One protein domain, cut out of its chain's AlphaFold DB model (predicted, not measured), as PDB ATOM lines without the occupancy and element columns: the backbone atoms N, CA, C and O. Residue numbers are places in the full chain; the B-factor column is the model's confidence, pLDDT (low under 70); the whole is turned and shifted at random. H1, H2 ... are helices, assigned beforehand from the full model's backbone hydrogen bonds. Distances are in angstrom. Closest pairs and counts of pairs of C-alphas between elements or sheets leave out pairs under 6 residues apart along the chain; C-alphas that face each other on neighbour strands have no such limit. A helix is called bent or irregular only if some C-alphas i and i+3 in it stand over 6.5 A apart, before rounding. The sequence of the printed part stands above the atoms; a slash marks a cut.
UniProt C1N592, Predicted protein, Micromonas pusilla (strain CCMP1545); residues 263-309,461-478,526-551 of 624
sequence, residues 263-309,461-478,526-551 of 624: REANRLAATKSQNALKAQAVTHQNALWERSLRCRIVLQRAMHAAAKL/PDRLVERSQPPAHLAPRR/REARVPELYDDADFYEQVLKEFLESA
ATOM      1  N   ARG A 263     127.129 140.330  90.828       85.19
ATOM      2  CA  ARG A 263     127.885 141.292  91.656       85.19
ATOM      3  C   ARG A 263     126.949 142.141  92.519       85.19
ATOM      4  O   ARG A 263     127.218 142.326  93.707       85.19
ATOM      5  N   GLU A 264     125.834 142.609  91.965       87.38
ATOM      6  CA  GLU A 264     124.811 143.365  92.698       87.38
ATOM      7  C   GLU A 264     124.112 142.499  93.755       87.38
ATOM      8  O   GLU A 264     124.016 142.898  94.919       87.38
ATOM      9  N   ALA A 265     123.715 141.272  93.408       86.62
ATOM     10  CA  ALA A 265     123.148 140.304  94.341       86.62
ATOM     11  C   ALA A 265     124.130 139.950  95.471       86.62
ATOM     12  O   ALA A 265     123.723 139.862  96.633       86.62
ATOM     13  N   ASN A 266     125.427 139.815  95.170       89.56
ATOM     14  CA  ASN A 266     126.462 139.587  96.177       89.56
ATOM     15  C   ASN A 266     126.668 140.824  97.077       89.56
ATOM     16  O   ASN A 266     126.733 140.680  98.296       89.56
ATOM     17  N   ARG A 267     126.654 142.050  96.530       91.75
ATOM     18  CA  ARG A 267     126.677 143.305  97.315       91.75
ATOM     19  C   ARG A 267     125.453 143.423  98.236       91.75
ATOM     20  O   ARG A 267     125.578 143.823  99.399       91.75
ATOM     21  N   LEU A 268     124.273 143.021  97.767       89.12
ATOM     22  CA  LEU A 268     123.043 142.971  98.565       89.12
ATOM     23  C   LEU A 268     123.087 141.867  99.639       89.12
ATOM     24  O   LEU A 268     122.608 142.070 100.756       89.12
ATOM     25  N   ALA A 269     123.711 140.719  99.365       89.19
ATOM     26  CA  ALA A 269     123.946 139.669 100.359       89.19
ATOM     27  C   ALA A 269     124.971 140.101 101.428       89.19
ATOM     28  O   ALA A 269     124.741 139.907 102.629       89.19
ATOM     29  N   ALA A 270     126.062 140.750 101.014       88.25
ATOM     30  CA  ALA A 270     127.088 141.304 101.890       88.25
ATOM     31  C   ALA A 270     126.498 142.370 102.825       88.25
ATOM     32  O   ALA A 270     126.553 142.210 104.044       88.25
ATOM     33  N   THR A 271     125.818 143.391 102.294       88.62
ATOM     34  CA  THR A 271     125.157 144.423 103.119       88.62
ATOM     35  C   THR A 271     124.089 143.836 104.048       88.62
ATOM     36  O   THR A 271     124.032 144.206 105.221       88.62
ATOM     37  N   LYS A 272     123.291 142.856 103.598       90.56
ATOM     38  CA  LYS A 272     122.307 142.155 104.443       90.56
ATOM     39  C   LYS A 272     122.954 141.385 105.600       90.56
ATOM     40  O   LYS A 272     122.460 141.461 106.726       90.56
ATOM     41  N   SER A 273     124.052 140.670 105.355       87.94
ATOM     42  CA  SER A 273     124.784 139.947 106.408       87.94
ATOM     43  C   SER A 273     125.508 140.899 107.369       87.94
ATOM     44  O   SER A 273     125.400 140.738 108.587       87.94
ATOM     45  N   GLN A 274     126.133 141.964 106.857       88.69
ATOM     46  CA  GLN A 274     126.737 143.026 107.663       88.69
ATOM     47  C   GLN A 274     125.682 143.714 108.549       88.69
ATOM     48  O   GLN A 274     125.921 143.944 109.732       88.69
ATOM     49  N   ASN A 275     124.480 143.976 108.026       89.88
ATOM     50  CA  ASN A 275     123.373 144.555 108.792       89.88
ATOM     51  C   ASN A 275     122.811 143.589 109.851       89.88
ATOM     52  O   ASN A 275     122.454 144.034 110.942       89.88
ATOM     53  N   ALA A 276     122.811 142.274 109.602       90.75
ATOM     54  CA  ALA A 276     122.489 141.280 110.629       90.75
ATOM     55  C   ALA A 276     123.524 141.273 111.774       90.75
ATOM     56  O   ALA A 276     123.141 141.219 112.945       90.75
ATOM     57  N   LEU A 277     124.819 141.405 111.461       90.94
ATOM     58  CA  LEU A 277     125.882 141.543 112.466       90.94
ATOM     59  C   LEU A 277     125.763 142.861 113.254       90.94
ATOM     60  O   LEU A 277     125.857 142.842 114.481       90.94
ATOM     61  N   LYS A 278     125.466 143.990 112.587       90.44
ATOM     62  CA  LYS A 278     125.162 145.276 113.251       90.44
ATOM     63  C   LYS A 278     123.984 145.135 114.223       90.44
ATOM     64  O   LYS A 278     124.083 145.580 115.363       90.44
ATOM     65  N   ALA A 279     122.897 144.473 113.817       90.00
ATOM     66  CA  ALA A 279     121.724 144.260 114.669       90.00
ATOM     67  C   ALA A 279     122.033 143.394 115.909       90.00
ATOM     68  O   ALA A 279     121.581 143.711 117.012       90.00
ATOM     69  N   GLN A 280     122.854 142.345 115.765       90.88
ATOM     70  CA  GLN A 280     123.336 141.548 116.902       90.88
ATOM     71  C   GLN A 280     124.217 142.383 117.841       90.88
ATOM     72  O   GLN A 280     124.006 142.368 119.054       90.88
ATOM     73  N   ALA A 281     125.150 143.172 117.298       89.31
ATOM     74  CA  ALA A 281     126.016 144.050 118.084       89.31
ATOM     75  C   ALA A 281     125.216 145.093 118.887       89.31
ATOM     76  O   ALA A 281     125.445 145.236 120.088       89.31
ATOM     77  N   VAL A 282     124.222 145.747 118.272       90.81
ATOM     78  CA  VAL A 282     123.303 146.679 118.956       90.81
ATOM     79  C   VAL A 282     122.493 145.965 120.043       90.81
ATOM     80  O   VAL A 282     122.377 146.473 121.157       90.81
ATOM     81  N   THR A 283     121.997 144.752 119.778       90.94
ATOM     82  CA  THR A 283     121.274 143.948 120.783       90.94
ATOM     83  C   THR A 283     122.154 143.644 122.002       90.94
ATOM     84  O   THR A 283     121.719 143.806 123.143       90.94
ATOM     85  N   HIS A 284     123.417 143.261 121.787       88.94
ATOM     86  CA  HIS A 284     124.372 143.027 122.874       88.94
ATOM     87  C   HIS A 284     124.774 144.316 123.606       88.94
ATOM     88  O   HIS A 284     124.908 144.297 124.830       88.94
ATOM     89  N   GLN A 285     124.918 145.438 122.893       89.00
ATOM     90  CA  GLN A 285     125.202 146.750 123.477       89.00
ATOM     91  C   GLN A 285     124.064 147.212 124.397       89.00
ATOM     92  O   GLN A 285     124.327 147.604 125.533       89.00
ATOM     93  N   ASN A 286     122.807 147.094 123.957       89.06
ATOM     94  CA  ASN A 286     121.636 147.447 124.762       89.06
ATOM     95  C   ASN A 286     121.528 146.551 126.008       89.06
ATOM     96  O   ASN A 286     121.383 147.050 127.123       89.06
ATOM     97  N   ALA A 287     121.724 145.236 125.855       89.62
ATOM     98  CA  ALA A 287     121.729 144.302 126.981       89.62
ATOM     99  C   ALA A 287     122.869 144.568 127.992       89.62
ATOM    100  O   ALA A 287     122.702 144.314 129.188       89.62
ATOM    101  N   LEU A 288     124.023 145.084 127.548       88.62
ATOM    102  CA  LEU A 288     125.107 145.537 128.430       88.62
ATOM    103  C   LEU A 288     124.736 146.840 129.159       88.62
ATOM    104  O   LEU A 288     124.952 146.959 130.370       88.62
ATOM    105  N   TRP A 289     124.177 147.802 128.424       88.69
ATOM    106  CA  TRP A 289     123.749 149.105 128.926       88.69
ATOM    107  C   TRP A 289     122.688 148.962 130.022       88.69
ATOM    108  O   TRP A 289     122.907 149.411 131.145       88.69
ATOM    109  N   GLU A 290     121.617 148.207 129.766       89.00
ATOM    110  CA  GLU A 290     120.584 147.908 130.763       89.00
ATOM    111  C   GLU A 290     121.148 147.252 132.030       89.00
ATOM    112  O   GLU A 290     120.721 147.567 133.141       89.00
ATOM    113  N   ARG A 291     122.107 146.325 131.896       90.12
ATOM    114  CA  ARG A 291     122.741 145.669 133.053       90.12
ATOM    115  C   ARG A 291     123.595 146.650 133.859       90.12
ATOM    116  O   ARG A 291     123.585 146.576 135.086       90.12
ATOM    117  N   SER A 292     124.268 147.587 133.192       89.75
ATOM    118  CA  SER A 292     125.005 148.680 133.841       89.75
ATOM    119  C   SER A 292     124.069 149.647 134.579       89.75
ATOM    120  O   SER A 292     124.315 149.935 135.750       89.75
ATOM    121  N   LEU A 293     122.955 150.063 133.958       90.12
ATOM    122  CA  LEU A 293     121.923 150.898 134.594       90.12
ATOM    123  C   LEU A 293     121.349 150.217 135.846       90.12
ATOM    124  O   LEU A 293     121.378 150.788 136.935       90.12
ATOM    125  N   ARG A 294     120.913 148.953 135.734       88.12
ATOM    126  CA  ARG A 294     120.406 148.164 136.875       88.12
ATOM    127  C   ARG A 294     121.448 148.035 137.994       88.12
ATOM    128  O   ARG A 294     121.094 148.132 139.167       88.12
ATOM    129  N   CYS A 295     122.726 147.855 137.653       90.00
ATOM    130  CA  CYS A 295     123.818 147.818 138.629       90.00
ATOM    131  C   CYS A 295     123.961 149.160 139.370       90.00
ATOM    132  O   CYS A 295     123.989 149.171 140.602       90.00
ATOM    133  N   ARG A 296     123.958 150.291 138.646       90.81
ATOM    134  CA  ARG A 296     123.986 151.636 139.245       90.81
ATOM    135  C   ARG A 296     122.773 151.882 140.147       90.81
ATOM    136  O   ARG A 296     122.953 152.421 141.236       90.81
ATOM    137  N   ILE A 297     121.574 151.447 139.751       89.81
ATOM    138  CA  ILE A 297     120.347 151.591 140.554       89.81
ATOM    139  C   ILE A 297     120.439 150.800 141.870       89.81
ATOM    140  O   ILE A 297     120.155 151.341 142.938       89.81
ATOM    141  N   VAL A 298     120.914 149.550 141.835       90.00
ATOM    142  CA  VAL A 298     121.114 148.743 143.057       90.00
ATOM    143  C   VAL A 298     122.158 149.374 143.991       90.00
ATOM    144  O   VAL A 298     121.968 149.373 145.210       90.00
ATOM    145  N   LEU A 299     123.222 149.972 143.441       91.38
ATOM    146  CA  LEU A 299     124.260 150.657 144.223       91.38
ATOM    147  C   LEU A 299     123.750 151.903 144.974       91.38
ATOM    148  O   LEU A 299     124.296 152.200 146.038       91.38
ATOM    149  N   GLN A 300     122.672 152.568 144.529       91.56
ATOM    150  CA  GLN A 300     122.113 153.735 145.237       91.56
ATOM    151  C   GLN A 300     121.741 153.403 146.691       91.56
ATOM    152  O   GLN A 300     122.002 154.183 147.605       91.56
ATOM    153  N   ARG A 301     121.205 152.198 146.941       89.62
ATOM    154  CA  ARG A 301     120.871 151.739 148.302       89.62
ATOM    155  C   ARG A 301     122.108 151.602 149.192       89.62
ATOM    156  O   ARG A 301     122.020 151.873 150.387       89.62
ATOM    157  N   ALA A 302     123.249 151.209 148.625       90.12
ATOM    158  CA  ALA A 302     124.515 151.132 149.348       90.12
ATOM    159  C   ALA A 302     125.083 152.531 149.639       90.12
ATOM    160  O   ALA A 302     125.571 152.760 150.743       90.12
ATOM    161  N   MET A 303     124.953 153.479 148.706       89.25
ATOM    162  CA  MET A 303     125.363 154.879 148.892       89.25
ATOM    163  C   MET A 303     124.521 155.577 149.974       89.25
ATOM    164  O   MET A 303     125.073 156.123 150.928       89.25
ATOM    165  N   HIS A 304     123.189 155.448 149.924       89.88
ATOM    166  CA  HIS A 304     122.276 155.964 150.956       89.88
ATOM    167  C   HIS A 304     122.505 155.346 152.349       89.88
ATOM    168  O   HIS A 304     122.228 155.988 153.364       89.88
ATOM    169  N   ALA A 305     122.986 154.100 152.421       90.94
ATOM    170  CA  ALA A 305     123.377 153.463 153.678       90.94
ATOM    171  C   ALA A 305     124.753 153.953 154.166       90.94
ATOM    172  O   ALA A 305     124.915 154.238 155.352       90.94
ATOM    173  N   ALA A 306     125.723 154.106 153.257       91.19
ATOM    174  CA  ALA A 306     127.054 154.623 153.561       91.19
ATOM    175  C   ALA A 306     127.009 156.060 154.104       91.19
ATOM    176  O   ALA A 306     127.711 156.366 155.064       91.19
ATOM    177  N   ALA A 307     126.121 156.907 153.573       90.94
ATOM    178  CA  ALA A 307     125.929 158.281 154.042       90.94
ATOM    179  C   ALA A 307     125.507 158.387 155.524       90.94
ATOM    180  O   ALA A 307     125.745 159.411 156.160       90.94
ATOM    181  N   LYS A 308     124.919 157.324 156.090       91.88
ATOM    182  CA  LYS A 308     124.489 157.255 157.496       91.88
ATOM    183  C   LYS A 308     125.562 156.682 158.429       91.88
ATOM    184  O   LYS A 308     125.335 156.609 159.634       91.88
ATOM    185  N   LEU A 309     126.716 156.248 157.917       91.12
ATOM    186  CA  LEU A 309     127.779 155.685 158.754       91.12
ATOM    187  C   LEU A 309     128.346 156.734 159.734       91.12
ATOM    188  O   LEU A 309     128.418 157.915 159.394       91.12
ATOM    189  N   PRO A 461     138.783 171.486 140.444       85.12
ATOM    190  CA  PRO A 461     138.077 170.361 141.053       85.12
ATOM    191  C   PRO A 461     137.255 170.780 142.274       85.12
ATOM    192  O   PRO A 461     136.180 170.231 142.479       85.12
ATOM    193  N   ASP A 462     137.712 171.780 143.033       87.62
ATOM    194  CA  ASP A 462     137.103 172.223 144.293       87.62
ATOM    195  C   ASP A 462     135.600 172.512 144.141       87.62
ATOM    196  O   ASP A 462     134.787 171.968 144.880       87.62
ATOM    197  N   ARG A 463     135.207 173.249 143.091       84.62
ATOM    198  CA  ARG A 463     133.794 173.563 142.796       84.62
ATOM    199  C   ARG A 463     132.955 172.340 142.426       84.62
ATOM    200  O   ARG A 463     131.749 172.326 142.654       84.62
ATOM    201  N   LEU A 464     133.566 171.338 141.793       84.62
ATOM    202  CA  LEU A 464     132.884 170.092 141.446       84.62
ATOM    203  C   LEU A 464     132.711 169.215 142.692       84.62
ATOM    204  O   LEU A 464     131.650 168.621 142.865       84.62
ATOM    205  N   VAL A 465     133.710 169.209 143.580       88.38
ATOM    206  CA  VAL A 465     133.670 168.546 144.889       88.38
ATOM    207  C   VAL A 465     132.598 169.179 145.786       88.38
ATOM    208  O   VAL A 465     131.734 168.454 146.270       88.38
ATOM    209  N   GLU A 466     132.575 170.510 145.918       87.94
ATOM    210  CA  GLU A 466     131.551 171.274 146.659       87.94
ATOM    211  C   GLU A 466     130.125 171.058 146.119       87.94
ATOM    212  O   GLU A 466     129.160 171.089 146.886       87.94
ATOM    213  N   ARG A 467     129.974 170.830 144.803       86.19
ATOM    214  CA  ARG A 467     128.683 170.477 144.189       86.19
ATOM    215  C   ARG A 467     128.277 169.031 144.477       86.19
ATOM    216  O   ARG A 467     127.100 168.781 144.677       86.19
ATOM    217  N   SER A 468     129.233 168.103 144.527       89.06
ATOM    218  CA  SER A 468     128.994 166.692 144.879       89.06
ATOM    219  C   SER A 468     128.870 166.426 146.385       89.06
ATOM    220  O   SER A 468     128.854 165.272 146.802       89.06
ATOM    221  N   GLN A 469     128.835 167.469 147.214       92.06
ATOM    222  CA  GLN A 469     128.629 167.362 148.654       92.06
ATOM    223  C   GLN A 469     127.245 167.919 149.005       92.06
ATOM    224  O   GLN A 469     126.924 169.040 148.593       92.06
ATOM    225  N   PRO A 470     126.430 167.203 149.796       90.25
ATOM    226  CA  PRO A 470     125.148 167.717 150.243       90.25
ATOM    227  C   PRO A 470     125.349 168.848 151.274       90.25
ATOM    228  O   PRO A 470     126.292 168.803 152.079       90.25
ATOM    229  N   PRO A 471     124.459 169.857 151.302       88.88
ATOM    230  CA  PRO A 471     124.325 170.772 152.433       88.88
ATOM    231  C   PRO A 471     124.021 170.017 153.734       88.88
ATOM    232  O   PRO A 471     123.293 169.023 153.726       88.88
ATOM    233  N   ALA A 472     124.498 170.523 154.872       85.94
ATOM    234  CA  ALA A 472     124.316 169.895 156.183       85.94
ATOM    235  C   ALA A 472     122.845 169.650 156.567       85.94
ATOM    236  O   ALA A 472     122.556 168.695 157.281       85.94
ATOM    237  N   HIS A 473     121.908 170.464 156.067       84.12
ATOM    238  CA  HIS A 473     120.470 170.275 156.301       84.12
ATOM    239  C   HIS A 473     119.800 169.206 155.412       84.12
ATOM    240  O   HIS A 473     118.692 168.784 155.732       84.12
ATOM    241  N   LEU A 474     120.448 168.762 154.326       87.44
ATOM    242  CA  LEU A 474     119.989 167.651 153.469       87.44
ATOM    243  C   LEU A 474     120.759 166.346 153.740       87.44
ATOM    244  O   LEU A 474     120.309 165.260 153.377       87.44
ATOM    245  N   ALA A 475     121.920 166.440 154.392       87.69
ATOM    246  CA  ALA A 475     122.758 165.306 154.745       87.69
ATOM    247  C   ALA A 475     122.014 164.282 155.637       87.69
ATOM    248  O   ALA A 475     121.500 164.643 156.700       87.69
ATOM    249  N   PRO A 476     121.989 162.982 155.276       88.56
ATOM    250  CA  PRO A 476     121.385 161.955 156.117       88.56
ATOM    251  C   PRO A 476     122.046 161.877 157.499       88.56
ATOM    252  O   PRO A 476     123.259 161.702 157.605       88.56
ATOM    253  N   ARG A 477     121.242 161.942 158.571       87.38
ATOM    254  CA  ARG A 477     121.747 161.838 159.949       87.38
ATOM    255  C   ARG A 477     122.540 160.540 160.151       87.38
ATOM    256  O   ARG A 477     122.019 159.444 159.920       87.38
ATOM    257  N   ARG A 478     123.773 160.676 160.644       90.12
ATOM    258  CA  ARG A 478     124.697 159.565 160.893       90.12
ATOM    259  C   ARG A 478     124.380 158.829 162.197       90.12
ATOM    260  O   ARG A 478     123.825 159.394 163.143       90.12
ATOM    261  N   ARG A 526     123.835 175.642 158.164       68.06
ATOM    262  CA  ARG A 526     122.917 174.758 157.418       68.06
ATOM    263  C   ARG A 526     123.311 174.591 155.949       68.06
ATOM    264  O   ARG A 526     123.090 173.519 155.385       68.06
ATOM    265  N   GLU A 527     123.858 175.629 155.321       78.69
ATOM    266  CA  GLU A 527     124.312 175.608 153.923       78.69
ATOM    267  C   GLU A 527     125.694 174.948 153.745       78.69
ATOM    268  O   GLU A 527     126.007 174.436 152.662       78.69
ATOM    269  N   ALA A 528     126.496 174.909 154.817       83.56
ATOM    270  CA  ALA A 528     127.799 174.257 154.869       83.56
ATOM    271  C   ALA A 528     127.756 172.840 154.277       83.56
ATOM    272  O   ALA A 528     126.890 172.028 154.605       83.56
ATOM    273  N   ARG A 529     128.709 172.547 153.389       87.81
ATOM    274  CA  ARG A 529     128.838 171.245 152.728       87.81
ATOM    275  C   ARG A 529     129.455 170.211 153.659       87.81
ATOM    276  O   ARG A 529     130.388 170.528 154.393       87.81
ATOM    277  N   VAL A 530     128.946 168.979 153.618       88.25
ATOM    278  CA  VAL A 530     129.433 167.870 154.457       88.25
ATOM    279  C   VAL A 530     130.545 167.109 153.721       88.25
ATOM    280  O   VAL A 530     130.235 166.358 152.796       88.25
ATOM    281  N   PRO A 531     131.837 167.254 154.093       87.31
ATOM    282  CA  PRO A 531     132.924 166.885 153.185       87.31
ATOM    283  C   PRO A 531     133.127 165.383 152.970       87.31
ATOM    284  O   PRO A 531     133.739 164.993 151.977       87.31
ATOM    285  N   GLU A 532     132.646 164.535 153.887       86.81
ATOM    286  CA  GLU A 532     132.761 163.073 153.774       86.81
ATOM    287  C   GLU A 532     131.540 162.413 153.113       86.81
ATOM    288  O   GLU A 532     131.467 161.184 153.062       86.81
ATOM    289  N   LEU A 533     130.569 163.199 152.632       89.69
ATOM    290  CA  LEU A 533     129.436 162.704 151.854       89.69
ATOM    291  C   LEU A 533     129.625 163.003 150.367       89.69
ATOM    292  O   LEU A 533     130.088 164.075 149.992       89.69
ATOM    293  N   TYR A 534     129.226 162.040 149.541       90.25
ATOM    294  CA  TYR A 534     129.124 162.179 148.096       90.25
ATOM    295  C   TYR A 534     127.657 162.037 147.699       90.25
ATOM    296  O   TYR A 534     127.012 161.054 148.076       90.25
ATOM    297  N   ASP A 535     127.162 163.021 146.962       89.44
ATOM    298  CA  ASP A 535     125.821 163.089 146.401       89.44
ATOM    299  C   ASP A 535     125.917 163.208 144.874       89.44
ATOM    300  O   ASP A 535     126.739 163.956 144.333       89.44
ATOM    301  N   ASP A 536     125.094 162.422 144.188       90.62
ATOM    302  CA  ASP A 536     124.968 162.382 142.736       90.62
ATOM    303  C   ASP A 536     123.503 162.244 142.286       90.62
ATOM    304  O   ASP A 536     123.234 161.656 141.237       90.62
ATOM    305  N   ALA A 537     122.567 162.815 143.061       87.31
ATOM    306  CA  ALA A 537     121.134 162.879 142.752       87.31
ATOM    307  C   ALA A 537     120.848 163.246 141.282       87.31
ATOM    308  O   ALA A 537     120.249 162.425 140.589       87.31
ATOM    309  N   ASP A 538     121.381 164.370 140.767       87.94
ATOM    310  CA  ASP A 538     121.258 164.799 139.356       87.94
ATOM    311  C   ASP A 538     121.524 163.651 138.355       87.94
ATOM    312  O   ASP A 538     120.840 163.484 137.344       87.94
ATOM    313  N   PHE A 539     122.570 162.860 138.621       87.88
ATOM    314  CA  PHE A 539     123.015 161.776 137.750       87.88
ATOM    315  C   PHE A 539     122.168 160.516 137.938       87.88
ATOM    316  O   PHE A 539     121.854 159.838 136.961       87.88
ATOM    317  N   TYR A 540     121.776 160.207 139.176       91.12
ATOM    318  CA  TYR A 540     120.876 159.099 139.477       91.12
ATOM    319  C   TYR A 540     119.477 159.313 138.878       91.12
ATOM    320  O   TYR A 540     118.902 158.372 138.332       91.12
ATOM    321  N   GLU A 541     118.956 160.539 138.918       92.00
ATOM    322  CA  GLU A 541     117.677 160.920 138.312       92.00
ATOM    323  C   GLU A 541     117.716 160.804 136.787       92.00
ATOM    324  O   GLU A 541     116.832 160.172 136.208       92.00
ATOM    325  N   GLN A 542     118.772 161.302 136.133       90.38
ATOM    326  CA  GLN A 542     118.962 161.121 134.690       90.38
ATOM    327  C   GLN A 542     119.070 159.630 134.311       90.38
ATOM    328  O   GLN A 542     118.404 159.179 133.381       90.38
ATOM    329  N   VAL A 543     119.837 158.837 135.071       89.00
ATOM    330  CA  VAL A 543     119.951 157.373 134.905       89.00
ATOM    331  C   VAL A 543     118.602 156.665 135.077       89.00
ATOM    332  O   VAL A 543     118.304 155.719 134.344       89.00
ATOM    333  N   LEU A 544     117.776 157.105 136.029       89.81
ATOM    334  CA  LEU A 544     116.444 156.552 136.263       89.81
ATOM    335  C   LEU A 544     115.464 156.951 135.151       89.81
ATOM    336  O   LEU A 544     114.690 156.105 134.703       89.81
ATOM    337  N   LYS A 545     115.529 158.196 134.669       88.88
ATOM    338  CA  LYS A 545     114.739 158.700 133.542       88.88
ATOM    339  C   LYS A 545     115.047 157.928 132.260       88.88
ATOM    340  O   LYS A 545     114.134 157.337 131.694       88.88
ATOM    341  N   GLU A 546     116.317 157.826 131.870       85.88
ATOM    342  CA  GLU A 546     116.753 157.039 130.703       85.88
ATOM    343  C   GLU A 546     116.330 155.565 130.812       85.88
ATOM    344  O   GLU A 546     115.885 154.954 129.836       85.88
ATOM    345  N   PHE A 547     116.417 154.983 132.012       85.31
ATOM    346  CA  PHE A 547     115.968 153.616 132.258       85.31
ATOM    347  C   PHE A 547     114.445 153.465 132.089       85.31
ATOM    348  O   PHE A 547     114.003 152.537 131.408       85.31
ATOM    349  N   LEU A 548     113.641 154.381 132.637       86.06
ATOM    350  CA  LEU A 548     112.180 154.379 132.489       86.06
ATOM    351  C   LEU A 548     111.735 154.656 131.045       86.06
ATOM    352  O   LEU A 548     110.817 153.996 130.563       86.06
ATOM    353  N   GLU A 549     112.406 155.560 130.333       83.94
ATOM    354  CA  GLU A 549     112.173 155.835 128.911       83.94
ATOM    355  C   GLU A 549     112.503 154.604 128.053       83.94
ATOM    356  O   GLU A 549     111.687 154.201 127.223       83.94
ATOM    357  N   SER A 550     113.628 153.924 128.315       75.81
ATOM    358  CA  SER A 550     113.979 152.675 127.621       75.81
ATOM    359  C   SER A 550     112.970 151.546 127.877       75.81
ATOM    360  O   SER A 550     112.623 150.800 126.961       75.81
ATOM    361  N   ALA A 551     112.430 151.456 129.099       65.88
ATOM    362  CA  ALA A 551     111.391 150.492 129.451       65.88
ATOM    363  C   ALA A 551     110.019 150.852 128.847       65.88
ATOM    364  O   ALA A 551     109.270 149.958 128.458       65.88
TER     365      ALA A 551
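What this domain is: This is residues 263 to 309, 461 to 478 and 526 to 551 of the 624 residues of the protein "Predicted protein" of Micromonas pusilla (strain CCMP1545) (UniProt C1N592). One very long helix, H1, forms a shaft; its first residues, 263 to 285, stick out as a bare arm, and a second helix, H3, packs slantwise on a part of its later half, running back the opposite way. Near the end of H1 away from the arm, the short helix H2 and the unnamed stretches 468 to 478 and 526 to 536 make a small loose head, with H2 touching neither of the other helices. The printed part has 91 residues with three named helices, in the order H1, H2, H3, and no named strand; the class is all helix. The whole is extended, with a radius of gyration of the C-alphas of 21.8 A, and spans 73 by 26 by 19 A, the arm adding much of the length.

How they stand to each other: H1, residues 263 to 306, stands free over residues 263 to 285. H3, residues 537 to 551, touches H1, which meets it with residues 290 to 300 alone. The closest C-alphas of the two are those of Leu 293 and Val 543, 6.8 A apart. Their lines stand at a steep tilt of 44 degrees and they run opposite ways, with 17.7 A from centre to centre. H2, residues 461 to 467, is apart from H1 and apart from H3. In H2 and H3 every O i to N i+4 pair is within hydrogen-bond range, and in H1 38 of 40 are.

Where its parts are: H1 begins at C-alpha 263, at (127.885, 141.292, 91.656), and runs 63.3 A to C-alpha 306, at (127.054, 154.623, 153.561). It is neither bent nor irregular, but only just: C-alphas 298 and 301 are 6.0 A apart. H2, from Pro 461 to Arg 467, measures 9.9 A from first to last C-alpha. H3, from Ala 537 to Ala 551, measures 20.6 A and ends at C-alpha 551, at (111.391, 150.492, 129.451).

The domain as a whole: The two C-alphas farthest apart are those of Arg 263 and Arg 526, at 74.0 A. Without the stretch that stands free, the body has 68 residues, spans 41 by 25 by 18 A and has a radius of gyration of 14.0 A. Residues 310 to 460 are not printed, and C-alphas 309 and 461 are 25.2 A apart across that cut. Residues 479 to 525 are not printed either, and C-alphas 478 and 526 are 15.7 A apart across that cut. The links from H1 to H2 and from H2 to H3 both run across a cut. The mean pLDDT of the printed part is 88.1, and residues 526 and 551 are under 70 in this predicted model.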